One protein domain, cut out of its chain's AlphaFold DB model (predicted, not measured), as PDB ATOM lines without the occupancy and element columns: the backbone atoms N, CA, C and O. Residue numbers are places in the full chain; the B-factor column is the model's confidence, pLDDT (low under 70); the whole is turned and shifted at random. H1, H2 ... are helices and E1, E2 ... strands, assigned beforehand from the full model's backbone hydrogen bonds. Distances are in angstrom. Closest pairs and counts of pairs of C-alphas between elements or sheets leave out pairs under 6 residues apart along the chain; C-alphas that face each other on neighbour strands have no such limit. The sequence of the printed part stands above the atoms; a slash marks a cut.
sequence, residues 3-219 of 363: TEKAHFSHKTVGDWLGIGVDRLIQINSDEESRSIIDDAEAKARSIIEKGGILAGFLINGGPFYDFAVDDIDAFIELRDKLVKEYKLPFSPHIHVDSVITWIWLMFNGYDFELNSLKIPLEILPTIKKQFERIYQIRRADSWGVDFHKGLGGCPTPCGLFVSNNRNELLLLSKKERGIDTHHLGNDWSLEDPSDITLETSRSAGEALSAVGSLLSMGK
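This is residues 3 to 219 of the 363 residues of an uncharacterized protein of Parcubacteria group bacterium (UniProt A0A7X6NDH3). A small twisted sheet of four strands, E1 to E4, lies in the middle, and H3, H4 and H5 each come up to it with part of their length. H2 lies beside H3 past the E1 edge, H8 and H6 lie near the E4 edge, and residues 186 to 191 stick out. The printed part has 217 residues, with named elements in the order H1 H2 E1 H3 E2 H4 H5 E3 E4 H6 H7 H8. The mixed sheet runs E1 E2 E3 E4; the class is mixed, helices and strands, with 104 residues, under half, in named elements. The whole is compact, with a radius of gyration of the C-alphas of 19.2 A and spans of 53 by 50 by 28 A.

H1, residues 9 to 16, begins at C-alpha 9 (-11.443, 54.419, -6.935) and is 10.1 A long. H2, residues 37 to 49, is 18.1 A long. E1, residues 56 to 60, precedes H3, residues 72 to 86, 21.2 A long. E2, residues 93 to 97, precedes H4, residues 101 to 107, and H5, residues 124 to 139, 24.7 A long. E3, residues 142 to 146, 14.0 A, and E4, residues 159 to 163, 13.5 A, come next. H6, residues 166 to 170, and H7, residues 193 to 196, are short. H8, residues 204 to 219, is 23.2 A long and ends at C-alpha 219 (-15.047, 27.667, 4.858).

E1 and E2 are parallel, with N 57 and O 93 at 2.8 A, and so are E2 and E3, with N 96 and O 142 at 2.9 A. E3 and E4 form an antiparallel hairpin, with N 160 and O 145 at 2.8 A. E1, H3, E2 and E2, H4 H5, E3 are strand-helix-strand units, parallel neighbour strands joined through helices, with right-handed crossovers. H3, H4, H5, H6 and H8 are on the sheet but only graze it. H3 touches H2 at a shallow tilt of 26 degrees, the same way; the closest C-alphas, of Glu 41 and Leu 78, are 6.9 A apart. H3 with residues 72 to 76 touches H5, closest at C-alphas Ile 72 and Gln 136, 6.2 A. H4 and H5 touch about perpendicular, at 74 degrees, closest at C-alphas Trp 104 and Phe 131, 5.3 A. H4 and H8 are close but not clearly touching, with C-alphas Met 106 and Lys 219 at 5.2 A. H6 and H7 are close but not clearly touching, with C-alphas Leu 170 and Ile 196 at 6.6 A. H1 touches no helix and is not on the sheet. Every O i to N i+4 pair is within hydrogen-bond range in H1, H2, H3 and H6; H5 has 8 of 12, H8 11 of 12 and H4 0 of 3, with 4 of 4 O i to N i+3 pairs, while H7 is too short for such a pair.

The farthest C-alphas, of Glu 122 and His 183, are 57.6 A apart. The printed part has no cut. The links H1 to H2, E1 to H3, H4 to H5, E3 to E4 and H6 to H7 are long. Mean pLDDT of the printed part is 92.8; residues 181 to 191 are under 70.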
ATOM      1  N   THR A   3     -19.403  57.146   0.570       96.19
ATOM      2  CA  THR A   3     -19.108  57.343   2.000       96.19
ATOM      3  C   THR A   3     -17.905  58.253   2.245       96.19
ATOM      4  O   THR A   3     -17.061  58.470   1.368       96.19
ATOM      5  N   GLU A   4     -17.776  58.766   3.471       93.31
ATOM      6  CA  GLU A   4     -16.620  59.563   3.876       93.31
ATOM      7  C   GLU A   4     -15.299  58.804   3.723       93.31
ATOM      8  O   GLU A   4     -14.288  59.359   3.287       93.31
ATOM      9  N   LYS A   5     -15.333  57.510   4.055       91.12
ATOM     10  CA  LYS A   5     -14.185  56.599   4.041       91.12
ATOM     11  C   LYS A   5     -14.061  55.795   2.742       91.12
ATOM     12  O   LYS A   5     -13.281  54.843   2.700       91.12
ATOM     13  N   ALA A   6     -14.793  56.179   1.695       92.12
ATOM     14  CA  ALA A   6     -14.774  55.509   0.402       92.12
ATOM     15  C   ALA A   6     -13.356  55.421  -0.175       92.12
ATOM     16  O   ALA A   6     -12.555  56.360  -0.078       92.12
ATOM     17  N   HIS A   7     -13.057  54.303  -0.835       94.25
ATOM     18  CA  HIS A   7     -11.814  54.165  -1.575       94.25
ATOM     19  C   HIS A   7     -11.749  55.200  -2.711       94.25
ATOM     20  O   HIS A   7     -12.758  55.555  -3.326       94.25
ATOM     21  N   PHE A   8     -10.544  55.690  -3.020       92.38
ATOM     22  CA  PHE A   8     -10.366  56.732  -4.038       92.38
ATOM     23  C   PHE A   8     -10.846  56.292  -5.431       92.38
ATOM     24  O   PHE A   8     -11.200  57.145  -6.242       92.38
ATOM     25  N   SER A   9     -10.915  54.977  -5.686       94.25
ATOM     26  CA  SER A   9     -11.443  54.419  -6.935       94.25
ATOM     27  C   SER A   9     -12.864  54.887  -7.232       94.25
ATOM     28  O   SER A   9     -13.185  55.049  -8.398       94.25
ATOM     29  N   HIS A  10     -13.697  55.186  -6.230       94.38
ATOM     30  CA  HIS A  10     -15.035  55.733  -6.485       94.38
ATOM     31  C   HIS A  10     -14.963  57.103  -7.171       94.38
ATOM     32  O   HIS A  10     -15.767  57.395  -8.055       94.38
ATOM     33  N   LYS A  11     -13.967  57.928  -6.816       94.62
ATOM     34  CA  LYS A  11     -13.712  59.210  -7.488       94.62
ATOM     35  C   LYS A  11     -13.158  59.004  -8.890       94.62
ATOM     36  O   LYS A  11     -13.645  59.635  -9.818       94.62
ATOM     37  N   THR A  12     -12.208  58.084  -9.053       95.56
ATOM     38  CA  THR A  12     -11.671  57.718 -10.373       95.56
ATOM     39  C   THR A  12     -12.763  57.201 -11.309       95.56
ATOM     40  O   THR A  12     -12.807  57.595 -12.464       95.56
ATOM     41  N   VAL A  13     -13.687  56.373 -10.815       92.00
ATOM     42  CA  VAL A  13     -14.824  55.874 -11.599       92.00
ATOM     43  C   VAL A  13     -15.794  57.002 -11.945       92.00
ATOM     44  O   VAL A  13     -16.232  57.084 -13.087       92.00
ATOM     45  N   GLY A  14     -16.100  57.904 -11.005       93.50
ATOM     46  CA  GLY A  14     -16.926  59.080 -11.301       93.50
ATOM     47  C   GLY A  14     -16.331  59.970 -12.400       93.50
ATOM     48  O   GLY A  14     -17.070  60.491 -13.230       93.50
ATOM     49  N   ASP A  15     -15.004  60.096 -12.434       95.31
ATOM     50  CA  ASP A  15     -14.273  60.786 -13.501       95.31
ATOM     51  C   ASP A  15     -14.344  60.019 -14.834       95.31
ATOM     52  O   ASP A  15     -14.848  60.537 -15.827       95.31
ATOM     53  N   TRP A  16     -13.945  58.742 -14.847       94.94
ATOM     54  CA  TRP A  16     -13.907  57.909 -16.058       94.94
ATOM     55  C   TRP A  16     -15.272  57.705 -16.719       94.94
ATOM     56  O   TRP A  16     -15.348  57.589 -17.939       94.94
ATOM     57  N   LEU A  17     -16.351  57.668 -15.933       92.12
ATOM     58  CA  LEU A  17     -17.718  57.556 -16.448       92.12
ATOM     59  C   LEU A  17     -18.297  58.897 -16.928       92.12
ATOM     60  O   LEU A  17     -19.442  58.933 -17.373       92.12
ATOM     61  N   GLY A  18     -17.553  60.003 -16.813       94.38
ATOM     62  CA  GLY A  18     -18.029  61.336 -17.187       94.38
ATOM     63  C   GLY A  18     -19.108  61.901 -16.255       94.38
ATOM     64  O   GLY A  18     -19.773  62.871 -16.609       94.38
ATOM     65  N   ILE A  19     -19.290  61.313 -15.066       93.25
ATOM     66  CA  ILE A  19     -20.221  61.808 -14.038       93.25
ATOM     67  C   ILE A  19     -19.663  63.084 -13.392       93.25
ATOM     68  O   ILE A  19     -20.424  63.985 -13.048       93.25
ATOM     69  N   GLY A  20     -18.337  63.164 -13.249       93.50
ATOM     70  CA  GLY A  20     -17.633  64.262 -12.593       93.50
ATOM     71  C   GLY A  20     -17.432  64.011 -11.098       93.50
ATOM     72  O   GLY A  20     -18.339  63.598 -10.371       93.50
ATOM     73  N   VAL A  21     -16.213  64.264 -10.612       93.56
ATOM     74  CA  VAL A  21     -15.855  64.071  -9.194       93.56
ATOM     75  C   VAL A  21     -16.601  65.021  -8.254       93.56
ATOM     76  O   VAL A  21     -16.811  64.695  -7.089       93.56
ATOM     77  N   ASP A  22     -17.020  66.177  -8.763       92.12
ATOM     78  CA  ASP A  22     -17.816  67.201  -8.083       92.12
ATOM     79  C   ASP A  22     -19.277  66.771  -7.872       92.12
ATOM     80  O   ASP A  22     -19.955  67.281  -6.980       92.12
ATOM     81  N   ARG A  23     -19.759  65.789  -8.647       92.44
ATOM     82  CA  ARG A  23     -21.099  65.200  -8.499       92.44
ATOM     83  C   ARG A  23     -21.150  64.064  -7.479       92.44
ATOM     84  O   ARG A  23     -22.233  63.586  -7.135       92.44
ATOM     85  N   LEU A  24     -20.003  63.639  -6.953       95.44
ATOM     86  CA  LEU A  24     -19.935  62.626  -5.907       95.44
ATOM     87  C   LEU A  24     -20.205  63.250  -4.539       95.44
ATOM     88  O   LEU A  24     -19.313  63.768  -3.869       95.44
ATOM     89  N   ILE A  25     -21.459  63.156  -4.105       96.88
ATOM     90  CA  ILE A  25     -21.874  63.629  -2.783       96.88
ATOM     91  C   ILE A  25     -21.432  62.630  -1.712       96.88
ATOM     92  O   ILE A  25     -21.822  61.458  -1.747       96.88
ATOM     93  N   GLN A  26     -20.611  63.112  -0.779       96.56
ATOM     94  CA  GLN A  26     -20.041  62.337   0.320       96.56
ATOM     95  C   GLN A  26     -21.003  62.279   1.514       96.56
ATOM     96  O   GLN A  26     -21.554  63.309   1.901       96.56
ATOM     97  N   ILE A  27     -21.190  61.099   2.102       97.81
ATOM     98  CA  ILE A  27     -21.981  60.842   3.315       97.81
ATOM     99  C   ILE A  27     -21.040  60.843   4.518       97.81
ATOM    100  O   ILE A  27     -20.038  60.128   4.494       97.81
ATOM    101  N   ASN A  28     -21.367  61.613   5.551       95.94
ATOM    102  CA  ASN A  28     -20.569  61.740   6.770       95.94
ATOM    103  C   ASN A  28     -20.549  60.419   7.552       95.94
ATOM    104  O   ASN A  28     -21.493  59.627   7.467       95.94
ATOM    105  N   SER A  29     -19.492  60.193   8.331       94.38
ATOM    106  CA  SER A  29     -19.345  58.990   9.157       94.38
ATOM    107  C   SER A  29     -19.406  59.260  10.666       94.38
ATOM    108  O   SER A  29     -19.104  60.358  11.128       94.38
ATOM    109  N   ASP A  30     -19.792  58.236  11.431       92.88
ATOM    110  CA  ASP A  30     -19.731  58.195  12.893       92.88
ATOM    111  C   ASP A  30     -18.295  57.931  13.406       92.88
ATOM    112  O   ASP A  30     -17.344  57.772  12.634       92.88
ATOM    113  N   GLU A  31     -18.125  57.877  14.730       87.50
ATOM    114  CA  GLU A  31     -16.829  57.593  15.373       87.50
ATOM    115  C   GLU A  31     -16.300  56.168  15.102       87.50
ATOM    116  O   GLU A  31     -15.113  55.911  15.311       87.50
ATOM    117  N   GLU A  32     -17.156  55.246  14.636       89.75
ATOM    118  CA  GLU A  32     -16.783  53.901  14.172       89.75
ATOM    119  C   GLU A  32     -16.555  53.851  12.646       89.75
ATOM    120  O   GLU A  32     -16.491  52.762  12.069       89.75
ATOM    121  N   SER A  33     -16.445  55.007  11.979       91.81
ATOM    122  CA  SER A  33     -16.264  55.132  10.527       91.81
ATOM    123  C   SER A  33     -17.426  54.583   9.679       91.81
ATOM    124  O   SER A  33     -17.256  54.368   8.475       91.81
ATOM    125  N   ARG A  34     -18.618  54.381  10.257       95.62
ATOM    126  CA  ARG A  34     -19.831  53.980   9.522       95.62
ATOM    127  C   ARG A  34     -20.605  55.203   9.060       95.62
ATOM    128  O   ARG A  34     -20.663  56.201   9.765       95.62
ATOM    129  N   SER A  35     -21.201  55.151   7.880       97.31
ATOM    130  CA  SER A  35     -21.987  56.255   7.337       97.31
ATOM    131  C   SER A  35     -23.264  56.521   8.136       97.31
ATOM    132  O   SER A  35     -23.974  55.601   8.538       97.31
ATOM    133  N   ILE A  36     -23.553  57.805   8.350       98.06
ATOM    134  CA  ILE A  36     -24.706  58.290   9.111       98.06
ATOM    135  C   ILE A  36     -25.932  58.331   8.193       98.06
ATOM    136  O   ILE A  36     -25.959  59.084   7.218       98.06
ATOM    137  N   ILE A  37     -26.958  57.541   8.521       98.31
ATOM    138  CA  ILE A  37     -28.185  57.414   7.717       98.31
ATOM    139  C   ILE A  37     -28.926  58.747   7.584       98.31
ATOM    140  O   ILE A  37     -29.306  59.110   6.476       98.31
ATOM    141  N   ASP A  38     -29.056  59.518   8.664       98.50
ATOM    142  CA  ASP A  38     -29.756  60.810   8.631       98.50
ATOM    143  C   ASP A  38     -29.072  61.825   7.697       98.50
ATOM    144  O   ASP A  38     -29.734  62.582   6.986       98.50
ATOM    145  N   ASP A  39     -27.736  61.813   7.646       98.62
ATOM    146  CA  ASP A  39     -26.965  62.652   6.725       98.62
ATOM    147  C   ASP A  39     -27.142  62.189   5.270       98.62
ATOM    148  O   ASP A  39     -27.310  63.018   4.369       98.62
ATOM    149  N   ALA A  40     -27.163  60.871   5.037       98.62
ATOM    150  CA  ALA A  40     -27.472  60.307   3.729       98.62
ATOM    151  C   ALA A  40     -28.885  60.696   3.269       98.62
ATOM    152  O   ALA A  40     -29.047  61.128   2.128       98.62
ATOM    153  N   GLU A  41     -29.885  60.599   4.149       98.81
ATOM    154  CA  GLU A  41     -31.270  60.970   3.861       98.81
ATOM    155  C   GLU A  41     -31.383  62.457   3.514       98.81
ATOM    156  O   GLU A  41     -31.902  62.800   2.450       98.81
ATOM    157  N   ALA A  42     -30.848  63.345   4.356       98.75
ATOM    158  CA  ALA A  42     -30.906  64.787   4.130       98.75
ATOM    159  C   ALA A  42     -30.269  65.189   2.787       98.75
ATOM    160  O   ALA A  42     -30.838  65.970   2.016       98.75
ATOM    161  N   LYS A  43     -29.100  64.619   2.465       98.69
ATOM    162  CA  LYS A  43     -28.402  64.877   1.198       98.69
ATOM    163  C   LYS A  43     -29.149  64.285   0.002       98.69
ATOM    164  O   LYS A  43     -29.274  64.967  -1.015       98.69
ATOM    165  N   ALA A  44     -29.672  63.063   0.113       98.62
ATOM    166  CA  ALA A  44     -30.443  62.412  -0.945       98.62
ATOM    167  C   ALA A  44     -31.715  63.199  -1.295       98.62
ATOM    168  O   ALA A  44     -31.961  63.472  -2.470       98.62
ATOM    169  N   ARG A  45     -32.467  63.646  -0.282       98.62
ATOM    170  CA  ARG A  45     -33.642  64.515  -0.459       98.62
ATOM    171  C   ARG A  45     -33.281  65.812  -1.163       98.62
ATOM    172  O   ARG A  45     -33.896  66.147  -2.168       98.62
ATOM    173  N   SER A  46     -32.213  66.480  -0.716       98.38
ATOM    174  CA  SER A  46     -31.762  67.726  -1.343       98.38
ATOM    175  C   SER A  46     -31.404  67.549  -2.822       98.38
ATOM    176  O   SER A  46     -31.673  68.446  -3.619       98.38
ATOM    177  N   ILE A  47     -30.808  66.412  -3.206       97.62
ATOM    178  CA  ILE A  47     -30.524  66.092  -4.615       97.62
ATOM    179  C   ILE A  47     -31.834  65.993  -5.401       97.62
ATOM    180  O   ILE A  47     -31.969  66.661  -6.425       97.62
ATOM    181  N   ILE A  48     -32.787  65.195  -4.915       98.19
ATOM    182  CA  ILE A  48     -34.056  64.924  -5.605       98.19
ATOM    183  C   ILE A  48     -34.899  66.203  -5.729       98.19
ATOM    184  O   ILE A  48     -35.375  66.530  -6.812       98.19
ATOM    185  N   GLU A  49     -35.034  66.971  -4.648       98.25
ATOM    186  CA  GLU A  49     -35.835  68.204  -4.597       98.25
ATOM    187  C   GLU A  49     -35.291  69.312  -5.505       98.25
ATOM    188  O   GLU A  49     -36.049  70.138  -6.007       98.25
ATOM    189  N   LYS A  50     -33.980  69.310  -5.768       97.62
ATOM    190  CA  LYS A  50     -33.337  70.211  -6.736       97.62
ATOM    191  C   LYS A  50     -33.438  69.711  -8.184       97.62
ATOM    192  O   LYS A  50     -32.809  70.290  -9.065       97.62
ATOM    193  N   GLY A  51     -34.189  68.637  -8.435       96.38
ATOM    194  CA  GLY A  51     -34.335  68.013  -9.752       96.38
ATOM    195  C   GLY A  51     -33.131  67.168 -10.181       96.38
ATOM    196  O   GLY A  51     -32.995  66.848 -11.360       96.38
ATOM    197  N   GLY A  52     -32.232  66.832  -9.254       95.94
ATOM    198  CA  GLY A  52     -31.086  65.967  -9.510       95.94
ATOM    199  C   GLY A  52     -31.464  64.486  -9.568       95.94
ATOM    200  O   GLY A  52     -32.465  64.048  -9.004       95.94
ATOM    201  N   ILE A  53     -30.615  63.692 -10.224       95.75
ATOM    202  CA  ILE A  53     -30.784  62.240 -10.345       95.75
ATOM    203  C   ILE A  53     -29.938  61.542  -9.277       95.75
ATOM    204  O   ILE A  53     -28.708  61.629  -9.283       95.75
ATOM    205  N   LEU A  54     -30.590  60.816  -8.368       97.06
ATOM    206  CA  LEU A  54     -29.911  59.977  -7.384       97.06
ATOM    207  C   LEU A  54     -29.595  58.605  -7.993       97.06
ATOM    208  O   LEU A  54     -30.426  57.707  -7.973       97.06
ATOM    209  N   ALA A  55     -28.383  58.438  -8.525       95.00
ATOM    210  CA  ALA A  55     -27.973  57.179  -9.158       95.00
ATOM    211  C   ALA A  55     -27.872  55.994  -8.174       95.00
ATOM    212  O   ALA A  55     -28.140  54.855  -8.543       95.00
ATOM    213  N   GLY A  56     -27.486  56.249  -6.921       97.06
ATOM    214  CA  GLY A  56     -27.305  55.194  -5.926       97.06
ATOM    215  C   GLY A  56     -26.426  55.584  -4.743       97.06
ATOM    216  O   GLY A  56     -25.905  56.706  -4.663       97.06
ATOM    217  N   PHE A  57     -26.240  54.625  -3.845       98.38
ATOM    218  CA  PHE A  57     -25.398  54.680  -2.660       98.38
ATOM    219  C   PHE A  57     -24.279  53.639  -2.788       98.38
ATOM    220  O   PHE A  57     -24.536  52.442  -2.902       98.38
ATOM    221  N   LEU A  58     -23.029  54.104  -2.776       97.81
ATOM    222  CA  LEU A  58     -21.844  53.254  -2.688       97.81
ATOM    223  C   LEU A  58     -21.393  53.286  -1.229       97.81
ATOM    224  O   LEU A  58     -20.754  54.256  -0.811       97.81
ATOM    225  N   ILE A  59     -21.798  52.269  -0.470       97.88
ATOM    226  CA  ILE A  59     -21.667  52.201   0.988       97.88
ATOM    227  C   ILE A  59     -20.470  51.351   1.421       97.88
ATOM    228  O   ILE A  59     -19.957  50.520   0.666       97.88
ATOM    229  N   ASN A  60     -20.001  51.574   2.647       95.75
ATOM    230  CA  ASN A  60     -18.841  50.889   3.197       95.75
ATOM    231  C   ASN A  60     -19.147  49.410   3.450       95.75
ATOM    232  O   ASN A  60     -19.935  49.064   4.330       95.75
ATOM    233  N   GLY A  61     -18.426  48.529   2.762       95.88
ATOM    234  CA  GLY A  61     -18.276  47.124   3.131       95.88
ATOM    235  C   GLY A  61     -16.922  46.866   3.789       95.88
ATOM    236  O   GLY A  61     -16.292  45.851   3.534       95.88
ATOM    237  N   GLY A  62     -16.414  47.769   4.621       91.50
ATOM    238  CA  GLY A  62     -15.120  47.607   5.282       91.50
ATOM    239  C   GLY A  62     -13.965  48.330   4.601       91.50
ATOM    240  O   GLY A  62     -13.079  47.675   4.042       91.50
ATOM    241  N   PRO A  63     -13.918  49.669   4.703       87.44
ATOM    242  CA  PRO A  63     -12.812  50.466   4.216       87.44
ATOM    243  C   PRO A  63     -11.526  50.089   4.951       87.44
ATOM    244  O   PRO A  63     -11.538  49.587   6.078       87.44
ATOM    245  N   PHE A  64     -10.399  50.372   4.298       80.75
ATOM    246  CA  PHE A  64      -9.107  49.792   4.652       80.75
ATOM    247  C   PHE A  64      -8.696  50.018   6.113       80.75
ATOM    248  O   PHE A  64      -8.102  49.128   6.698       80.75
ATOM    249  N   TYR A  65      -8.959  51.173   6.726       89.00
ATOM    250  CA  TYR A  65      -8.448  51.445   8.077       89.00
ATOM    251  C   TYR A  65      -9.233  50.729   9.180       89.00
ATOM    252  O   TYR A  65      -8.625  50.075  10.028       89.00
ATOM    253  N   ASP A  66     -10.562  50.803   9.139       91.00
ATOM    254  CA  ASP A  66     -11.394  50.449  10.296       91.00
ATOM    255  C   ASP A  66     -12.237  49.188  10.085       91.00
ATOM    256  O   ASP A  66     -12.770  48.632  11.045       91.00
ATOM    257  N   PHE A  67     -12.342  48.705   8.840       94.06
ATOM    258  CA  PHE A  67     -13.253  47.620   8.456       94.06
ATOM    259  C   PHE A  67     -14.721  47.907   8.827       94.06
ATOM    260  O   PHE A  67     -15.516  46.984   9.006       94.06
ATOM    261  N   ALA A  68     -15.095  49.183   8.913       95.19
ATOM    262  CA  ALA A  68     -16.463  49.615   9.162       95.19
ATOM    263  C   ALA A  68     -17.416  49.088   8.078       95.19
ATOM    264  O   ALA A  68     -17.199  49.300   6.889       95.19
ATOM    265  N   VAL A  69     -18.472  48.393   8.486       97.50
ATOM    266  CA  VAL A  69     -19.558  47.991   7.586       97.50
ATOM    267  C   VAL A  69     -20.762  48.842   7.943       97.50
ATOM    268  O   VAL A  69     -21.154  48.882   9.115       97.50
ATOM    269  N   ASP A  70     -21.284  49.549   6.946       97.88
ATOM    270  CA  ASP A  70     -22.462  50.394   7.103       97.88
ATOM    271  C   ASP A  70     -23.702  49.550   7.412       97.88
ATOM    272  O   ASP A  70     -23.724  48.332   7.220       97.88
ATOM    273  N   ASP A  71     -24.751  50.203   7.904       98.00
ATOM    274  CA  ASP A  71     -26.049  49.561   8.089       98.00
ATOM    275  C   ASP A  71     -26.735  49.365   6.726       98.00
ATOM    276  O   ASP A  71     -27.462  50.227   6.233       98.00
ATOM    277  N   ILE A  72     -26.421  48.238   6.080       98.56
ATOM    278  CA  ILE A  72     -26.888  47.900   4.727       98.56
ATOM    279  C   ILE A  72     -28.421  47.919   4.662       98.56
ATOM    280  O   ILE A  72     -28.984  48.438   3.698       98.56
ATOM    281  N   ASP A  73     -29.090  47.398   5.693       98.44
ATOM    282  CA  ASP A  73     -30.550  47.339   5.748       98.44
ATOM    283  C   ASP A  73     -31.155  48.740   5.858       98.44
ATOM    284  O   ASP A  73     -32.060  49.066   5.091       98.44
ATOM    285  N   ALA A  74     -30.598  49.607   6.709       98.56
ATOM    286  CA  ALA A  74     -31.063  50.987   6.819       98.56
ATOM    287  C   ALA A  74     -30.894  51.778   5.506       98.56
ATOM    288  O   ALA A  74     -31.754  52.584   5.152       98.56
ATOM    289  N   PHE A  75     -29.823  51.537   4.740       98.75
ATOM    290  CA  PHE A  75     -29.648  52.155   3.419       98.75
ATOM    291  C   PHE A  75     -30.666  51.657   2.384       98.75
ATOM    292  O   PHE A  75     -31.131  52.445   1.558       98.75
ATOM    293  N   ILE A  76     -31.035  50.376   2.431       98.56
ATOM    294  CA  ILE A  76     -32.085  49.812   1.572       98.56
ATOM    295  C   ILE A  76     -33.446  50.406   1.938       98.56
ATOM    296  O   ILE A  76     -34.171  50.863   1.058       98.56
ATOM    297  N   GLU A  77     -33.770  50.469   3.229       98.75
ATOM    298  CA  GLU A  77     -35.013  51.076   3.714       98.75
ATOM    299  C   GLU A  77     -35.101  52.560   3.337       98.75
ATOM    300  O   GLU A  77     -36.147  53.022   2.874       98.75
ATOM    301  N   LEU A  78     -33.993  53.299   3.454       98.81
ATOM    302  CA  LEU A  78     -33.895  54.681   2.989       98.81
ATOM    303  C   LEU A  78     -34.154  54.783   1.480       98.81
ATOM    304  O   LEU A  78     -34.953  55.616   1.047       98.81
ATOM    305  N   ARG A  79     -33.509  53.940   0.669       98.56
ATOM    306  CA  ARG A  79     -33.708  53.900  -0.786       98.56
ATOM    307  C   ARG A  79     -35.175  53.662  -1.130       98.56
ATOM    308  O   ARG A  79     -35.746  54.434  -1.899       98.56
ATOM    309  N   ASP A  80     -35.793  52.647  -0.533       98.56
ATOM    310  CA  ASP A  80     -37.187  52.273  -0.787       98.56
ATOM    311  C   ASP A  80     -38.159  53.389  -0.370       98.56
ATOM    312  O   ASP A  80     -39.101  53.717  -1.102       98.56
ATOM    313  N   LYS A  81     -37.897  54.032   0.777       98.69
ATOM    314  CA  LYS A  81     -38.634  55.210   1.252       98.69
ATOM    315  C   LYS A  81     -38.581  56.344   0.227       98.69
ATOM    316  O   LYS A  81     -39.632  56.861  -0.147       98.69
ATOM    317  N   LEU A  82     -37.389  56.696  -0.264       98.75
ATOM    318  CA  LEU A  82     -37.201  57.774  -1.245       98.75
ATOM    319  C   LEU A  82     -37.886  57.466  -2.582       98.75
ATOM    320  O   LEU A  82     -38.541  58.345  -3.144       98.75
ATOM    321  N   VAL A  83     -37.786  56.223  -3.069       98.62
ATOM    322  CA  VAL A  83     -38.461  55.776  -4.300       98.62
ATOM    323  C   VAL A  83     -39.970  55.964  -4.183       98.62
ATOM    324  O   VAL A  83     -40.586  56.538  -5.081       98.62
ATOM    325  N   LYS A  84     -40.566  55.523  -3.070       98.50
ATOM    326  CA  LYS A  84     -42.009  55.635  -2.838       98.50
ATOM    327  C   LYS A  84     -42.461  57.086  -2.671       98.50
ATOM    328  O   LYS A  84     -43.481  57.472  -3.237       98.50
ATOM    329  N   GLU A  85     -41.731  57.867  -1.882       98.50
ATOM    330  CA  GLU A  85     -42.104  59.233  -1.512       98.50
ATOM    331  C   GLU A  85     -42.034  60.197  -2.701       98.50
ATOM    332  O   GLU A  85     -43.001  60.910  -2.972       98.50
ATOM    333  N   TYR A  86     -40.934  60.165  -3.457       98.38
ATOM    334  CA  TYR A  86     -40.727  61.043  -4.612       98.38
ATOM    335  C   TYR A  86     -41.169  60.415  -5.941       98.38
ATOM    336  O   TYR A  86     -41.022  61.045  -6.986       98.38
ATOM    337  N   LYS A  87     -41.718  59.190  -5.914       97.94
ATOM    338  CA  LYS A  87     -42.128  58.416  -7.102       97.94
ATOM    339  C   LYS A  87     -41.013  58.354  -8.148       97.94
ATOM    340  O   LYS A  87     -41.224  58.686  -9.316       97.94
ATOM    341  N   LEU A  88     -39.813  57.982  -7.704       97.75
ATOM    342  CA  LEU A  88     -38.639  57.958  -8.571       97.75
ATOM    343  C   LEU A  88     -38.869  57.003  -9.759       97.75
ATOM    344  O   LEU A  88     -39.437  55.926  -9.572       97.75
ATOM    345  N   PRO A  89     -38.417  57.364 -10.972       95.25
ATOM    346  CA  PRO A  89     -38.640  56.553 -12.172       95.25
ATOM    347  C   PRO A  89     -37.811  55.260 -12.190       95.25
ATOM    348  O   PRO A  89     -38.047  54.388 -13.020       95.25
ATOM    349  N   PHE A  90     -36.835  55.143 -11.291       94.25
ATOM    350  CA  PHE A  90     -36.033  53.951 -11.065       94.25
ATOM    351  C   PHE A  90     -35.626  53.881  -9.590       94.25
ATOM    352  O   PHE A  90     -35.744  54.854  -8.841       94.25
ATOM    353  N   SER A  91     -35.130  52.719  -9.184       95.94
ATOM    354  CA  SER A  91     -34.594  52.480  -7.850       95.94
ATOM    355  C   SER A  91     -33.099  52.835  -7.811       95.94
ATOM    356  O   SER A  91     -32.331  52.210  -8.543       95.94
ATOM    357  N   PRO A  92     -32.654  53.809  -6.988       97.56
ATOM    358  CA  PRO A  92     -31.231  54.066  -6.787       97.56
ATOM    359  C   PRO A  92     -30.487  52.795  -6.356       97.56
ATOM    360  O   PRO A  92     -30.965  52.057  -5.493       97.56
ATOM    361  N   HIS A  93     -29.313  52.561  -6.942       97.38
ATOM    362  CA  HIS A  93     -28.529  51.340  -6.730       97.38
ATOM    363  C   HIS A  93     -27.856  51.315  -5.351       97.38
ATOM    364  O   HIS A  93     -27.264  52.315  -4.944       97.38
ATOM    365  N   ILE A  94     -27.865  50.179  -4.655       98.38
ATOM    366  CA  ILE A  94     -27.093  49.937  -3.429       98.38
ATOM    367  C   ILE A  94     -25.890  49.047  -3.746       98.38
ATOM    368  O   ILE A  94     -26.026  47.841  -3.964       98.38
ATOM    369  N   HIS A  95     -24.693  49.637  -3.736       98.06
ATOM    370  CA  HIS A  95     -23.435  48.900  -3.849       98.06
ATOM    371  C   HIS A  95     -22.703  48.873  -2.510       98.06
ATOM    372  O   HIS A  95     -22.452  49.926  -1.925       98.06
ATOM    373  N   VAL A  96     -22.300  47.686  -2.062       98.44
ATOM    374  CA  VAL A  96     -21.473  47.508  -0.863       98.44
ATOM    375  C   VAL A  96     -20.032  47.226  -1.283       98.44
ATOM    376  O   VAL A  96     -19.732  46.151  -1.806       98.44
ATOM    377  N   ASP A  97     -19.119  48.168  -1.026       97.56
ATOM    378  CA  ASP A  97     -17.687  47.986  -1.310       97.56
ATOM    379  C   ASP A  97     -17.053  47.048  -0.268       97.56
ATOM    380  O   ASP A  97     -16.496  47.479   0.744       97.56
ATOM    381  N   SER A  98     -17.207  45.739  -0.490       97.06
ATOM    382  CA  SER A  98     -16.820  44.663   0.432       97.06
ATOM    383  C   SER A  98     -15.537  43.927   0.063       97.06
ATOM    384  O   SER A  98     -15.284  42.828   0.567       97.06
ATOM    385  N   VAL A  99     -14.708  44.513  -0.801       96.12
ATOM    386  CA  VAL A  99     -13.578  43.822  -1.444       96.12
ATOM    387  C   VAL A  99     -12.575  43.190  -0.471       96.12
ATOM    388  O   VAL A  99     -11.852  42.275  -0.853       96.12
ATOM    389  N   ILE A 100     -12.560  43.605   0.802       94.19
ATOM    390  CA  ILE A 100     -11.771  42.969   1.870       94.19
ATOM    391  C   ILE A 100     -12.642  42.172   2.857       94.19
ATOM    392  O   ILE A 100     -12.254  41.076   3.259       94.19
ATOM    393  N   THR A 101     -13.800  42.691   3.287       95.25
ATOM    394  CA  THR A 101     -14.590  42.052   4.363       95.25
ATOM    395  C   THR A 101     -15.447  40.880   3.918       95.25
ATOM    396  O   THR A 101     -15.936  40.156   4.785       95.25
ATOM    397  N   TRP A 102     -15.600  40.640   2.612       96.25
ATOM    398  CA  TRP A 102     -16.333  39.481   2.091       96.25
ATOM    399  C   TRP A 102     -15.914  38.168   2.770       96.25
ATOM    400  O   TRP A 102     -16.724  37.261   2.939       96.25
ATOM    401  N   ILE A 103     -14.662  38.072   3.226       96.12
ATOM    402  CA  ILE A 103     -14.119  36.898   3.905       96.12
ATOM    403  C   ILE A 103     -14.871  36.537   5.199       96.12
ATOM    404  O   ILE A 103     -14.944  35.361   5.558       96.12
ATOM    405  N   TRP A 104     -15.513  37.499   5.873       97.81
ATOM    406  CA  TRP A 104     -16.375  37.214   7.025       97.81
ATOM    407  C   TRP A 104     -17.618  36.410   6.634       97.81
ATOM    408  O   TRP A 104     -18.117  35.651   7.461       97.81
ATOM    409  N   LEU A 105     -18.068  36.456   5.373       97.56
ATOM    410  CA  LEU A 105     -19.170  35.619   4.875       97.56
ATOM    411  C   LEU A 105     -18.854  34.119   4.964       97.56
ATOM    412  O   LEU A 105     -19.770  33.296   4.966       97.56
ATOM    413  N   MET A 106     -17.582  33.737   5.126       97.69
ATOM    414  CA  MET A 106     -17.199  32.352   5.410       97.69
ATOM    415  C   MET A 106     -17.815  31.841   6.714       97.69
ATOM    416  O   MET A 106     -18.042  30.639   6.844       97.69
ATOM    417  N   PHE A 107     -18.167  32.720   7.656       98.50
ATOM    418  CA  PHE A 107     -18.903  32.377   8.874       98.50
ATOM    419  C   PHE A 107     -20.395  32.090   8.645       98.50
ATOM    420  O   PHE A 107     -21.064  31.647   9.572       98.50
ATOM    421  N   ASN A 108     -20.912  32.199   7.415       97.94
ATOM    422  CA  ASN A 108     -22.270  31.758   7.098       97.94
ATOM    423  C   ASN A 108     -22.444  30.254   7.396       97.94
ATOM    424  O   ASN A 108     -21.771  29.399   6.792       97.94
ATOM    425  N   GLY A 109     -23.341  29.951   8.338       97.50
ATOM    426  CA  GLY A 109     -23.575  28.615   8.891       97.50
ATOM    427  C   GLY A 109     -22.544  28.161   9.932       97.50
ATOM    428  O   GLY A 109     -22.393  26.962  10.140       97.50
ATOM    429  N   TYR A 110     -21.761  29.069  10.524       98.44
ATOM    430  CA  TYR A 110     -20.927  28.765  11.690       98.44
ATOM    431  C   TYR A 110     -21.751  28.885  12.975       98.44
ATOM    432  O   TYR A 110     -22.408  29.900  13.191       98.44
ATOM    433  N   ASP A 111     -21.680  27.872  13.833       98.25
ATOM    434  CA  ASP A 111     -22.269  27.916  15.169       98.25
ATOM    435  C   ASP A 111     -21.270  28.560  16.144       98.25
ATOM    436  O   ASP A 111     -20.256  27.957  16.516       98.25
ATOM    437  N   PHE A 112     -21.539  29.815  16.508       98.06
ATOM    438  CA  PHE A 112     -20.702  30.590  17.423       98.06
ATOM    439  C   PHE A 112     -20.802  30.112  18.877       98.06
ATOM    440  O   PHE A 112     -19.854  30.326  19.621       98.06
ATOM    441  N   GLU A 113     -21.886  29.441  19.271       97.75
ATOM    442  CA  GLU A 113     -22.040  28.919  20.634       97.75
ATOM    443  C   GLU A 113     -21.277  27.597  20.784       97.75
ATOM    444  O   GLU A 113     -20.513  27.417  21.733       97.75
ATOM    445  N   LEU A 114     -21.396  26.695  19.801       98.19
ATOM    446  CA  LEU A 114     -20.615  25.453  19.767       98.19
ATOM    447  C   LEU A 114     -19.117  25.718  19.556       98.19
ATOM    448  O   LEU A 114     -18.277  24.967  20.052       98.19
ATOM    449  N   ASN A 115     -18.782  26.753  18.776       98.25
ATOM    450  CA  ASN A 115     -17.419  27.179  18.461       98.25
ATOM    451  C   ASN A 115     -16.482  26.003  18.099       98.25
ATOM    452  O   ASN A 115     -15.398  25.834  18.663       98.25
ATOM    453  N   SER A 116     -16.897  25.168  17.143       97.56
ATOM    454  CA  SER A 116     -16.210  23.908  16.803       97.56
ATOM    455  C   SER A 116     -14.755  24.077  16.339       97.56
ATOM    456  O   SER A 116     -13.957  23.143  16.437       97.56
ATOM    457  N   LEU A 117     -14.376  25.270  15.865       97.88
ATOM    458  CA  LEU A 117     -12.996  25.595  15.493       97.88
ATOM    459  C   LEU A 117     -12.131  26.051  16.675       97.88
ATOM    460  O   LEU A 117     -10.942  26.288  16.467       97.88
ATOM    461  N   LYS A 118     -12.699  26.142  17.886       98.00
ATOM    462  CA  LYS A 118     -12.031  26.608  19.110       98.00
ATOM    463  C   LYS A 118     -11.393  27.985  18.923       98.00
ATOM    464  O   LYS A 118     -10.260  28.220  19.336       98.00
ATOM    465  N   ILE A 119     -12.114  28.886  18.256       98.38
ATOM    466  CA  ILE A 119     -11.687  30.280  18.111       98.38
ATOM    467  C   ILE A 119     -11.607  30.895  19.519       98.38
ATOM    468  O   ILE A 119     -12.538  30.678  20.300       98.38
ATOM    469  N   PRO A 120     -10.538  31.637  19.869       97.81
ATOM    470  CA  PRO A 120     -10.398  32.224  21.200       97.81
ATOM    471  C   PRO A 120     -11.610  33.079  21.590       97.81
ATOM    472  O   PRO A 120     -12.104  33.886  20.793       97.81
ATOM    473  N   LEU A 121     -12.105  32.885  22.816       97.69
ATOM    474  CA  LEU A 121     -13.352  33.496  23.286       97.69
ATOM    475  C   LEU A 121     -13.261  35.026  23.330       97.69
ATOM    476  O   LEU A 121     -14.262  35.701  23.118       97.69
ATOM    477  N   GLU A 122     -12.065  35.585  23.523       96.81
ATOM    478  CA  GLU A 122     -11.840  37.031  23.545       96.81
ATOM    479  C   GLU A 122     -12.026  37.730  22.187       96.81
ATOM    480  O   GLU A 122     -12.184  38.950  22.155       96.81
ATOM    481  N   ILE A 123     -11.999  36.997  21.066       97.88
ATOM    482  CA  ILE A 123     -12.204  37.562  19.718       97.88
ATOM    483  C   ILE A 123     -13.471  37.062  19.029       97.88
ATOM    484  O   ILE A 123     -13.877  37.613  18.003       97.88
ATOM    485  N   LEU A 124     -14.110  36.032  19.577       98.12
ATOM    486  CA  LEU A 124     -15.305  35.436  18.994       98.12
ATOM    487  C   LEU A 124     -16.465  36.448  18.850       98.12
ATOM    488  O   LEU A 124     -17.045  36.498  17.761       98.12
ATOM    489  N   PRO A 125     -16.755  37.325  19.841       97.88
ATOM    490  CA  PRO A 125     -17.771  38.368  19.690       97.88
ATOM    491  C   PRO A 125     -17.448  39.372  18.577       97.88
ATOM    492  O   PRO A 125     -18.345  39.783  17.845       97.88
ATOM    493  N   THR A 126     -16.173  39.734  18.401       97.31
ATOM    494  CA  THR A 126     -15.714  40.641  17.332       97.31
ATOM    495  C   THR A 126     -16.001  40.055  15.952       97.31
ATOM    496  O   THR A 126     -16.537  40.740  15.081       97.31
ATOM    497  N   ILE A 127     -15.695  38.767  15.760       98.31
ATOM    498  CA  ILE A 127     -15.978  38.058  14.506       98.31
ATOM    499  C   ILE A 127     -17.483  37.966  14.265       98.31
ATOM    500  O   ILE A 127     -17.924  38.266  13.157       98.31
ATOM    501  N   LYS A 128     -18.259  37.579  15.288       98.50
ATOM    502  CA  LYS A 128     -19.720  37.459  15.204       98.50
ATOM    503  C   LYS A 128     -20.359  38.789  14.808       98.50
ATOM    504  O   LYS A 128     -21.053  38.836  13.799       98.50
ATOM    505  N   LYS A 129     -20.021  39.877  15.512       97.69
ATOM    506  CA  LYS A 129     -20.514  41.236  15.230       97.69
ATOM    507  C   LYS A 129     -20.232  41.657  13.786       97.69
ATOM    508  O   LYS A 129     -21.108  42.183  13.105       97.69
ATOM    509  N   GLN A 130     -19.012  41.433  13.300       97.69
ATOM    510  CA  GLN A 130     -18.638  41.820  11.939       97.69
ATOM    511  C   GLN A 130     -19.308  40.935  10.878       97.69
ATOM    512  O   GLN A 130     -19.724  41.445   9.839       97.69
ATOM    513  N   PHE A 131     -19.453  39.631  11.145       98.44
ATOM    514  CA  PHE A 131     -20.220  38.718  10.299       98.44
ATOM    515  C   PHE A 131     -21.683  39.160  10.192       98.44
ATOM    516  O   PHE A 131     -22.180  39.298   9.083       98.44
ATOM    517  N   GLU A 132     -22.349  39.441  11.313       97.88
ATOM    518  CA  GLU A 132     -23.749  39.883  11.343       97.88
ATOM    519  C   GLU A 132     -23.971  41.162  10.522       97.88
ATOM    520  O   GLU A 132     -24.948  41.242   9.777       97.88
ATOM    521  N   ARG A 133     -23.031  42.118  10.598       97.12
ATOM    522  CA  ARG A 133     -23.043  43.340   9.776       97.12
ATOM    523  C   ARG A 133     -22.933  43.020   8.283       97.12
ATOM    524  O   ARG A 133     -23.815  43.378   7.508       97.12
ATOM    525  N   ILE A 134     -21.870  42.326   7.865       98.00
ATOM    526  CA  ILE A 134     -21.621  42.085   6.432       98.00
ATOM    527  C   ILE A 134     -22.594  41.074   5.821       98.00
ATOM    528  O   ILE A 134     -22.814  41.084   4.618       98.00
ATOM    529  N   TYR A 135     -23.216  40.206   6.618       98.12
ATOM    530  CA  TYR A 135     -24.141  39.192   6.121       98.12
ATOM    531  C   TYR A 135     -25.393  39.787   5.455       98.12
ATOM    532  O   TYR A 135     -25.987  39.145   4.584       98.12
ATOM    533  N   GLN A 136     -25.757  41.035   5.782       98.12
ATOM    534  CA  GLN A 136     -26.855  41.738   5.111       98.12
ATOM    535  C   GLN A 136     -26.539  42.137   3.664       98.12
ATOM    536  O   GLN A 136     -27.452  42.481   2.921       98.12
ATOM    537  N   ILE A 137     -25.293  41.984   3.199       97.88
ATOM    538  CA  ILE A 137     -24.898  42.246   1.807       97.88
ATOM    539  C   ILE A 137     -25.722  41.474   0.777       97.88
ATOM    540  O   ILE A 137     -25.878  41.932  -0.346       97.88
ATOM    541  N   ARG A 138     -26.318  40.340   1.170       97.25
ATOM    542  CA  ARG A 138     -27.284  39.562   0.372       97.25
ATOM    543  C   ARG A 138     -28.532  40.354  -0.051       97.25
ATOM    544  O   ARG A 138     -29.257  39.895  -0.924       97.25
ATOM    545  N   ARG A 139     -28.822  41.477   0.618       97.38
ATOM    546  CA  ARG A 139     -29.960  42.364   0.337       97.38
ATOM    547  C   ARG A 139     -29.574  43.576  -0.511       97.38
ATOM    548  O   ARG A 139     -30.465  44.246  -1.018       97.38
ATOM    549  N   ALA A 140     -28.278  43.865  -0.653       98.00
ATOM    550  CA  ALA A 140     -27.794  44.923  -1.537       98.00
ATOM    551  C   ALA A 140     -27.995  44.539  -3.011       98.00
ATOM    552  O   ALA A 140     -28.193  43.366  -3.326       98.00
ATOM    553  N   ASP A 141     -27.885  45.500  -3.923       97.88
ATOM    554  CA  ASP A 141     -28.012  45.220  -5.354       97.88
ATOM    555  C   ASP A 141     -26.706  44.608  -5.894       97.88
ATOM    556  O   ASP A 141     -26.724  43.607  -6.616       97.88
ATOM    557  N   SER A 142     -25.549  45.139  -5.473       97.62
ATOM    558  CA  SER A 142     -24.244  44.559  -5.810       97.62
ATOM    559  C   SER A 142     -23.162  44.752  -4.750       97.62
ATOM    560  O   SER A 142     -23.289  45.558  -3.826       97.62
ATOM    561  N   TRP A 143     -22.070  44.004  -4.893       98.00
ATOM    562  CA  TRP A 143     -20.924  44.043  -3.993       98.00
ATOM    563  C   TRP A 143     -19.638  43.525  -4.646       98.00
ATOM    564  O   TRP A 143     -19.657  43.015  -5.767       98.00
ATOM    565  N   GLY A 144     -18.505  43.700  -3.961       96.56
ATOM    566  CA  GLY A 144     -17.174  43.372  -4.479       96.56
ATOM    567  C   GLY A 144     -16.403  42.353  -3.638       96.56
ATOM    568  O   GLY A 144     -16.530  42.299  -2.414       96.56
ATOM    569  N   VAL A 145     -15.546  41.579  -4.298       97.00
ATOM    570  CA  VAL A 145     -14.620  40.614  -3.691       97.00
ATOM    571  C   VAL A 145     -13.251  40.796  -4.319       97.00
ATOM    572  O   VAL A 145     -13.140  40.704  -5.532       97.00
ATOM    573  N   ASP A 146     -12.200  40.943  -3.518       96.81
ATOM    574  CA  ASP A 146     -10.831  40.788  -4.007       96.81
ATOM    575  C   ASP A 146     -10.177  39.583  -3.335       96.81
ATOM    576  O   ASP A 146      -9.789  39.622  -2.165       96.81
ATOM    577  N   PHE A 147     -10.006  38.505  -4.098       96.62
ATOM    578  CA  PHE A 147      -9.243  37.339  -3.657       96.62
ATOM    579  C   PHE A 147      -7.742  37.627  -3.581       96.62
ATOM    580  O   PHE A 147      -7.016  36.991  -2.819       96.62
ATOM    581  N   HIS A 148      -7.265  38.602  -4.351       95.31
ATOM    582  CA  HIS A 148      -5.873  39.039  -4.298       95.31
ATOM    583  C   HIS A 148      -5.557  39.959  -3.108       95.31
ATOM    584  O   HIS A 148      -4.411  40.367  -2.916       95.31
ATOM    585  N   LYS A 149      -6.559  40.311  -2.289       92.38
ATOM    586  CA  LYS A 149      -6.353  41.074  -1.055       92.38
ATOM    587  C   LYS A 149      -6.274  40.151   0.149       92.38
ATOM    588  O   LYS A 149      -7.061  39.217   0.293       92.38
ATOM    589  N   GLY A 150      -5.355  40.493   1.055       79.31
ATOM    590  CA  GLY A 150      -5.246  39.955   2.411       79.31
ATOM    591  C   GLY A 150      -5.416  38.440   2.492       79.31
ATOM    592  O   GLY A 150      -4.463  37.695   2.287       79.31
ATOM    593  N   LEU A 151      -6.636  38.005   2.817       88.12
ATOM    594  CA  LEU A 151      -6.962  36.623   3.165       88.12
ATOM    595  C   LEU A 151      -7.489  35.765   2.012       88.12
ATOM    596  O   LEU A 151      -7.710  34.575   2.219       88.12
ATOM    597  N   GLY A 152      -7.693  36.332   0.821       91.62
ATOM    598  CA  GLY A 152      -8.156  35.566  -0.339       91.62
ATOM    599  C   GLY A 152      -7.076  34.687  -0.983       91.62
ATOM    600  O   GLY A 152      -7.405  33.733  -1.689       91.62
ATOM    601  N   GLY A 153      -5.796  34.964  -0.704       89.44
ATOM    602  CA  GLY A 153      -4.669  34.086  -1.031       89.44
ATOM    603  C   GLY A 153      -4.378  33.901  -2.524       89.44
ATOM    604  O   GLY A 153      -3.679  32.953  -2.873       89.44
ATOM    605  N   CYS A 154      -4.903  34.763  -3.399       95.62
ATOM    606  CA  CYS A 154      -4.694  34.660  -4.845       95.62
ATOM    607  C   CYS A 154      -3.665  35.685  -5.361       95.62
ATOM    608  O   CYS A 154      -3.521  36.755  -4.766       95.62
ATOM    609  N   PRO A 155      -2.955  35.404  -6.469       94.06
ATOM    610  CA  PRO A 155      -2.134  36.404  -7.150       94.06
ATOM    611  C   PRO A 155      -2.965  37.591  -7.655       94.06
ATOM    612  O   PRO A 155      -4.130  37.434  -8.016       94.06
ATOM    613  N   THR A 156      -2.360  38.779  -7.700       93.56
ATOM    614  CA  THR A 156      -2.981  39.979  -8.284       93.56
ATOM    615  C   THR A 156      -2.850  39.973  -9.812       93.56
ATOM    616  O   THR A 156      -1.747  39.704 -10.296       93.56
ATOM    617  N   PRO A 157      -3.892  40.376 -10.566       93.50
ATOM    618  CA  PRO A 157      -5.256  40.676 -10.114       93.50
ATOM    619  C   PRO A 157      -6.110  39.408  -9.963       93.50
ATOM    620  O   PRO A 157      -5.876  38.397 -10.612       93.50
ATOM    621  N   CYS A 158      -7.083  39.459  -9.057       95.75
ATOM    622  CA  CYS A 158      -8.094  38.415  -8.877       95.75
ATOM    623  C   CYS A 158      -9.253  38.991  -8.055       95.75
ATOM    624  O   CYS A 158      -9.162  39.083  -6.823       95.75
ATOM    625  N   GLY A 159     -10.289  39.474  -8.735       94.25
ATOM    626  CA  GLY A 159     -11.444  40.121  -8.117       94.25
ATOM    627  C   GLY A 159     -12.756  39.705  -8.775       94.25
ATOM    628  O   GLY A 159     -12.765  39.141  -9.866       94.25
ATOM    629  N   LEU A 160     -13.869  39.956  -8.091       93.50
ATOM    630  CA  LEU A 160     -15.219  39.705  -8.583       93.50
ATOM    631  C   LEU A 160     -16.128  40.884  -8.243       93.50
ATOM    632  O   LEU A 160     -16.152  41.369  -7.111       93.50
ATOM    633  N   PHE A 161     -16.939  41.267  -9.221       94.50
ATOM    634  CA  PHE A 161     -18.172  42.005  -9.000       94.50
ATOM    635  C   PHE A 161     -19.317  41.001  -8.879       94.50
ATOM    636  O   PHE A 161     -19.445  40.103  -9.714       94.50
ATOM    637  N   VAL A 162     -20.151  41.148  -7.855       95.75
ATOM    638  CA  VAL A 162     -21.293  40.270  -7.608       95.75
ATOM    639  C   VAL A 162     -22.569  41.094  -7.649       95.75
ATOM    640  O   VAL A 162     -22.701  42.066  -6.911       95.75
ATOM    641  N   SER A 163     -23.518  40.687  -8.491       95.50
ATOM    642  CA  SER A 163     -24.897  41.174  -8.445       95.50
ATOM    643  C   SER A 163     -25.766  40.149  -7.726       95.50
ATOM    644  O   SER A 163     -25.703  38.962  -8.051       95.50
ATOM    645  N   ASN A 164     -26.598  40.591  -6.781       96.31
ATOM    646  CA  ASN A 164     -27.566  39.701  -6.131       96.31
ATOM    647  C   ASN A 164     -28.816  39.467  -6.997       96.31
ATOM    648  O   ASN A 164     -29.596  38.558  -6.719       96.31
ATOM    649  N   ASN A 165     -28.997  40.255  -8.064       92.38
ATOM    650  CA  ASN A 165     -30.100  40.120  -9.006       92.38
ATOM    651  C   ASN A 165     -29.571  40.024 -10.446       92.38
ATOM    652  O   ASN A 165     -28.914  40.936 -10.952       92.38
ATOM    653  N   ARG A 166     -29.892  38.924 -11.138       88.44
ATOM    654  CA  ARG A 166     -29.492  38.721 -12.540       88.44
ATOM    655  C   ARG A 166     -30.029  39.827 -13.449       88.44
ATOM    656  O   ARG A 166     -29.321  40.242 -14.356       88.44
ATOM    657  N   ASN A 167     -31.235  40.333 -13.191       88.56
ATOM    658  CA  ASN A 167     -31.841  41.373 -14.023       88.56
ATOM    659  C   ASN A 167     -31.074  42.702 -13.935       88.56
ATOM    660  O   ASN A 167     -30.933  43.374 -14.948       88.56
ATOM    661  N   GLU A 168     -30.504  43.033 -12.770       88.19
ATOM    662  CA  GLU A 168     -29.618  44.201 -12.617       88.19
ATOM    663  C   GLU A 168     -28.331  44.035 -13.433       88.19
ATOM    664  O   GLU A 168     -27.855  44.970 -14.070       88.19
ATOM    665  N   LEU A 169     -27.781  42.816 -13.478       85.94
ATOM    666  CA  LEU A 169     -26.584  42.527 -14.270       85.94
ATOM    667  C   LEU A 169     -26.855  42.652 -15.778       85.94
ATOM    668  O   LEU A 169     -25.997  43.124 -16.520       85.94
ATOM    669  N   LEU A 170     -28.061  42.286 -16.225       86.00
ATOM    670  CA  LEU A 170     -28.481  42.434 -17.620       86.00
ATOM    671  C   LEU A 170     -28.625  43.894 -18.061       86.00
ATOM    672  O   LEU A 170     -28.520  44.160 -19.255       86.00
ATOM    673  N   LEU A 171     -28.754  44.859 -17.140       87.56
ATOM    674  CA  LEU A 171     -28.691  46.284 -17.496       87.56
ATOM    675  C   LEU A 171     -27.339  46.661 -18.128       87.56
ATOM    676  O   LEU A 171     -27.240  47.660 -18.845       87.56
ATOM    677  N   LEU A 172     -26.291  45.862 -17.892       88.06
ATOM    678  CA  LEU A 172     -24.968  46.024 -18.498       88.06
ATOM    679  C   LEU A 172     -24.825  45.340 -19.862       88.06
ATOM    680  O   LEU A 172     -23.803  45.557 -20.513       88.06
ATOM    681  N   SER A 173     -25.815  44.552 -20.298       87.38
ATOM    682  CA  SER A 173     -25.777  43.867 -21.590       87.38
ATOM    683  C   SER A 173     -25.624  44.876 -22.725       87.38
ATOM    684  O   SER A 173     -26.331  45.886 -22.812       87.38
ATOM    685  N   LYS A 174     -24.659  44.599 -23.596       86.00
ATOM    686  CA  LYS A 174     -24.402  45.327 -24.835       86.00
ATOM    687  C   LYS A 174     -25.335  44.830 -25.939       86.00
ATOM    688  O   LYS A 174     -25.820  45.652 -26.715       86.00
ATOM    689  N   LYS A 175     -25.666  43.536 -25.946       81.94
ATOM    690  CA  LYS A 175     -26.625  42.923 -26.879       81.94
ATOM    691  C   LYS A 175     -28.021  43.516 -26.741       81.94
ATOM    692  O   LYS A 175     -28.604  43.900 -27.749       81.94
ATOM    693  N   GLU A 176     -28.509  43.708 -25.515       82.31
ATOM    694  CA  GLU A 176     -29.796  44.386 -25.256       82.31
ATOM    695  C   GLU A 176     -29.809  45.845 -25.763       82.31
ATOM    696  O   GLU A 176     -30.865  46.431 -25.988       82.31
ATOM    697  N   ARG A 177     -28.630  46.439 -25.999       82.44
ATOM    698  CA  ARG A 177     -28.461  47.775 -26.600       82.44
ATOM    699  C   ARG A 177     -28.162  47.733 -28.102       82.44
ATOM    700  O   ARG A 177     -27.822  48.763 -28.679       82.44
ATOM    701  N   GLY A 178     -28.260  46.563 -28.734       82.88
ATOM    702  CA  GLY A 178     -27.999  46.366 -30.161       82.88
ATOM    703  C   GLY A 178     -26.518  46.384 -30.552       82.88
ATOM    704  O   GLY A 178     -26.205  46.568 -31.725       82.88
ATOM    705  N   ILE A 179     -25.602  46.220 -29.593       82.62
ATOM    706  CA  ILE A 179     -24.162  46.135 -29.854       82.62
ATOM    707  C   ILE A 179     -23.783  44.659 -29.983       82.62
ATOM    708  O   ILE A 179     -23.945  43.888 -29.038       82.62
ATOM    709  N   ASP A 180     -23.245  44.278 -31.140       77.00
ATOM    710  CA  ASP A 180     -22.736  42.926 -31.369       77.00
ATOM    711  C   ASP A 180     -21.412  42.712 -30.616       77.00
ATOM    712  O   ASP A 180     -20.417  43.406 -30.855       77.00
ATOM    713  N   THR A 181     -21.406  41.770 -29.672       68.31
ATOM    714  CA  THR A 181     -20.234  41.430 -28.863       68.31
ATOM    715  C   THR A 181     -19.604  40.142 -29.371       68.31
ATOM    716  O   THR A 181     -20.081  39.050 -29.097       68.31
ATOM    717  N   HIS A 182     -18.484  40.293 -30.080       65.94
ATOM    718  CA  HIS A 182     -17.574  39.227 -30.507       65.94
ATOM    719  C   HIS A 182     -18.162  38.158 -31.455       65.94
ATOM    720  O   HIS A 182     -19.035  37.370 -31.107       65.94
ATOM    721  N   HIS A 183     -17.535  37.992 -32.625       61.62
ATOM    722  CA  HIS A 183     -17.965  37.095 -33.717       61.62
ATOM    723  C   HIS A 183     -18.032  35.585 -33.388       61.62
ATOM    724  O   HIS A 183     -18.350  34.789 -34.261       61.62
ATOM    725  N   LEU A 184     -17.681  35.177 -32.163       59.94
ATOM    726  CA  LEU A 184     -17.657  33.776 -31.711       59.94
ATOM    727  C   LEU A 184     -18.642  33.503 -30.560       59.94
ATOM    728  O   LEU A 184     -18.813  32.349 -30.174       59.94
ATOM    729  N   GLY A 185     -19.246  34.545 -29.972       57.16
ATOM    730  CA  GLY A 185     -19.937  34.449 -28.682       57.16
ATOM    731  C   GLY A 185     -21.333  33.827 -28.734       57.16
ATOM    732  O   GLY A 185     -21.807  33.339 -27.712       57.16
ATOM    733  N   ASN A 186     -21.986  33.821 -29.899       57.41
ATOM    734  CA  ASN A 186     -23.411  33.480 -30.003       57.41
ATOM    735  C   ASN A 186     -23.688  32.040 -30.445       57.41
ATOM    736  O   ASN A 186     -24.711  31.481 -30.060       57.41
ATOM    737  N   ASP A 187     -22.790  31.422 -31.213       59.53
ATOM    738  CA  ASP A 187     -23.095  30.135 -31.853       59.53
ATOM    739  C   ASP A 187     -22.843  28.926 -30.935       59.53
ATOM    740  O   ASP A 187     -23.432  27.865 -31.135       59.53
ATOM    741  N   TRP A 188     -21.981  29.071 -29.919       56.50
ATOM    742  CA  TRP A 188     -21.492  27.935 -29.118       56.50
ATOM    743  C   TRP A 188     -21.372  28.200 -27.609       56.50
ATOM    744  O   TRP A 188     -20.899  27.325 -26.884       56.50
ATOM    745  N   SER A 189     -21.795  29.369 -27.113       60.53
ATOM    746  CA  SER A 189     -21.785  29.689 -25.679       60.53
ATOM    747  C   SER A 189     -23.186  30.026 -25.179       60.53
ATOM    748  O   SER A 189     -23.862  30.881 -25.741       60.53
ATOM    749  N   LEU A 190     -23.618  29.366 -24.099       57.53
ATOM    750  CA  LEU A 190     -24.906  29.641 -23.448       57.53
ATOM    751  C   LEU A 190     -24.933  31.027 -22.783       57.53
ATOM    752  O   LEU A 190     -26.000  31.617 -22.644       57.53
ATOM    753  N   GLU A 191     -23.767  31.548 -22.391       69.38
ATOM    754  CA  GLU A 191     -23.591  32.892 -21.840       69.38
ATOM    755  C   GLU A 191     -22.267  33.488 -22.342       69.38
ATOM    756  O   GLU A 191     -21.247  32.800 -22.405       69.38
ATOM    757  N   ASP A 192     -22.271  34.767 -22.713       78.75
ATOM    758  CA  ASP A 192     -21.090  35.499 -23.177       78.75
ATOM    759  C   ASP A 192     -20.696  36.535 -22.115       78.75
ATOM    760  O   ASP A 192     -21.320  37.596 -22.035       78.75
ATOM    761  N   PRO A 193     -19.668  36.271 -21.283       80.94
ATOM    762  CA  PRO A 193     -19.245  37.210 -20.252       80.94
ATOM    763  C   PRO A 193     -18.841  38.580 -20.803       80.94
ATOM    764  O   PRO A 193     -18.904  39.556 -20.060       80.94
ATOM    765  N   SER A 194     -18.430  38.677 -22.074       83.62
ATOM    766  CA  SER A 194     -18.066  39.956 -22.691       83.62
ATOM    767  C   SER A 194     -19.274  40.863 -22.926       83.62
ATOM    768  O   SER A 194     -19.105  42.077 -23.049       83.62
ATOM    769  N   ASP A 195     -20.494  40.320 -22.911       84.88
ATOM    770  CA  ASP A 195     -21.727  41.087 -23.061       84.88
ATOM    771  C   ASP A 195     -21.964  42.022 -21.865       84.88
ATOM    772  O   ASP A 195     -22.257  43.205 -22.033       84.88
ATOM    773  N   ILE A 196     -21.716  41.529 -20.652       86.62
ATOM    774  CA  ILE A 196     -22.080  42.196 -19.388       86.62
ATOM    775  C   ILE A 196     -20.894  42.804 -18.623       86.62
ATOM    776  O   ILE A 196     -21.069  43.337 -17.529       86.62
ATOM    777  N   THR A 197     -19.676  42.750 -19.168       87.19
ATOM    778  CA  THR A 197     -18.481  43.342 -18.538       87.19
ATOM    779  C   THR A 197     -17.834  44.424 -19.383       87.19
ATOM    780  O   THR A 197     -18.026  44.476 -20.591       87.19
ATOM    781  N   LEU A 198     -17.009  45.273 -18.769       83.44
ATOM    782  CA  LEU A 198     -16.232  46.280 -19.501       83.44
ATOM    783  C   LEU A 198     -15.107  45.660 -20.348       83.44
ATOM    784  O   LEU A 198     -14.793  46.166 -21.420       83.44
ATOM    785  N   GLU A 199     -14.521  44.561 -19.877       82.69
ATOM    786  CA  GLU A 199     -13.425  43.859 -20.548       82.69
ATOM    787  C   GLU A 199     -13.931  42.902 -21.635       82.69
ATOM    788  O   GLU A 199     -14.978  42.264 -21.480       82.69
ATOM    789  N   THR A 200     -13.143  42.752 -22.703       79.25
ATOM    790  CA  THR A 200     -13.324  41.710 -23.719       79.25
ATOM    791  C   THR A 200     -12.548  40.455 -23.301       79.25
ATOM    792  O   THR A 200     -13.024  39.672 -22.473       79.25
ATOM    793  N   SER A 201     -11.328  40.288 -23.810       82.88
ATOM    794  CA  SER A 201     -10.418  39.199 -23.456       82.88
ATOM    795  C   SER A 201      -9.900  39.358 -22.031       82.88
ATOM    796  O   SER A 201      -9.405  40.420 -21.664       82.88
ATOM    797  N   ARG A 202      -9.941  38.273 -21.254       86.38
ATOM    798  CA  ARG A 202      -9.381  38.216 -19.899       86.38
ATOM    799  C   ARG A 202      -8.761  36.854 -19.616       86.38
ATOM    800  O   ARG A 202      -9.122  35.857 -20.243       86.38
ATOM    801  N   SER A 203      -7.831  36.805 -18.668       88.31
ATOM    802  CA  SER A 203      -7.175  35.555 -18.280       88.31
ATOM    803  C   SER A 203      -8.118  34.664 -17.470       88.31
ATOM    804  O   SER A 203      -8.677  35.091 -16.463       88.31
ATOM    805  N   ALA A 204      -8.222  33.384 -17.837       89.62
ATOM    806  CA  ALA A 204      -8.896  32.391 -16.994       89.62
ATOM    807  C   ALA A 204      -8.141  32.127 -15.675       89.62
ATOM    808  O   ALA A 204      -8.717  31.587 -14.732       89.62
ATOM    809  N   GLY A 205      -6.859  32.512 -15.590       93.94
ATOM    810  CA  GLY A 205      -6.008  32.268 -14.424       93.94
ATOM    811  C   GLY A 205      -6.541  32.894 -13.136       93.94
ATOM    812  O   GLY A 205      -6.386  32.305 -12.069       93.94
ATOM    813  N   GLU A 206      -7.223  34.036 -13.223       92.75
ATOM    814  CA  GLU A 206      -7.812  34.708 -12.060       92.75
ATOM    815  C   GLU A 206      -8.973  33.897 -11.482       92.75
ATOM    816  O   GLU A 206      -8.978  33.571 -10.295       92.75
ATOM    817  N   ALA A 207      -9.922  33.502 -12.337       92.81
ATOM    818  CA  ALA A 207     -11.060  32.678 -11.946       92.81
ATOM    819  C   ALA A 207     -10.601  31.308 -11.420       92.81
ATOM    820  O   ALA A 207     -11.081  30.848 -10.384       92.81
ATOM    821  N   LEU A 208      -9.621  30.683 -12.083       96.06
ATOM    822  CA  LEU A 208      -9.031  29.419 -11.633       96.06
ATOM    823  C   LEU A 208      -8.313  29.562 -10.284       96.06
ATOM    824  O   LEU A 208      -8.427  28.668  -9.448       96.06
ATOM    825  N   SER A 209      -7.626  30.681 -10.035       96.31
ATOM    826  CA  SER A 209      -6.985  30.956  -8.740       96.31
ATOM    827  C   SER A 209      -8.018  31.105  -7.627       96.31
ATOM    828  O   SER A 209      -7.874  30.481  -6.575       96.31
ATOM    829  N   ALA A 210      -9.097  31.858  -7.869       96.50
ATOM    830  CA  ALA A 210     -10.195  32.005  -6.916       96.50
ATOM    831  C   ALA A 210     -10.847  30.651  -6.591       96.50
ATOM    832  O   ALA A 210     -11.017  30.313  -5.418       96.50
ATOM    833  N   VAL A 211     -11.147  29.838  -7.611       96.50
ATOM    834  CA  VAL A 211     -11.684  28.478  -7.431       96.50
ATOM    835  C   VAL A 211     -10.705  27.600  -6.647       96.50
ATOM    836  O   VAL A 211     -11.111  26.938  -5.694       96.50
ATOM    837  N   GLY A 212      -9.416  27.631  -6.989       96.75
ATOM    838  CA  GLY A 212      -8.372  26.898  -6.275       96.75
ATOM    839  C   GLY A 212      -8.291  27.286  -4.797       96.75
ATOM    840  O   GLY A 212      -8.242  26.407  -3.937       96.75
ATOM    841  N   SER A 213      -8.357  28.583  -4.489       95.94
ATOM    842  CA  SER A 213      -8.379  29.101  -3.117       95.94
ATOM    843  C   SER A 213      -9.623  28.634  -2.352       95.94
ATOM    844  O   SER A 213      -9.506  28.073  -1.259       95.94
ATOM    845  N   LEU A 214     -10.814  28.760  -2.953       96.31
ATOM    846  CA  LEU A 214     -12.081  28.319  -2.360       96.31
ATOM    847  C   LEU A 214     -12.095  26.817  -2.048       96.31
ATOM    848  O   LEU A 214     -12.485  26.431  -0.944       96.31
ATOM    849  N   LEU A 215     -11.662  25.984  -2.996       96.75
ATOM    850  CA  LEU A 215     -11.652  24.528  -2.846       96.75
ATOM    851  C   LEU A 215     -10.575  24.050  -1.867       96.75
ATOM    852  O   LEU A 215     -10.834  23.140  -1.083       96.75
ATOM    853  N   SER A 216      -9.393  24.672  -1.874       95.56
ATOM    854  CA  SER A 216      -8.276  24.260  -1.012       95.56
ATOM    855  C   SER A 216      -8.489  24.666   0.444       95.56
ATOM    856  O   SER A 216      -8.206  23.892   1.357       95.56
ATOM    857  N   MET A 217      -8.990  25.881   0.681       95.25
ATOM    858  CA  MET A 217      -9.202  26.394   2.034       95.25
ATOM    859  C   MET A 217     -10.527  25.905   2.624       95.25
ATOM    860  O   MET A 217     -10.615  25.596   3.817       95.25
ATOM    861  N   GLY A 218     -11.585  25.875   1.808       96.00
ATOM    862  CA  GLY A 218     -12.958  25.726   2.279       96.00
ATOM    863  C   GLY A 218     -13.349  26.786   3.321       96.00
ATOM    864  O   GLY A 218     -12.561  27.644   3.732       96.00
ATOM    865  N   LYS A 219     -14.585  26.715   3.828       96.94
ATOM    866  CA  LYS A 219     -15.047  27.667   4.858       96.94
ATOM    867  C   LYS A 219     -14.175  27.625   6.115       96.94
ATOM    868  O   LYS A 219     -13.836  28.666   6.665       96.94
TER     869      LYS A 219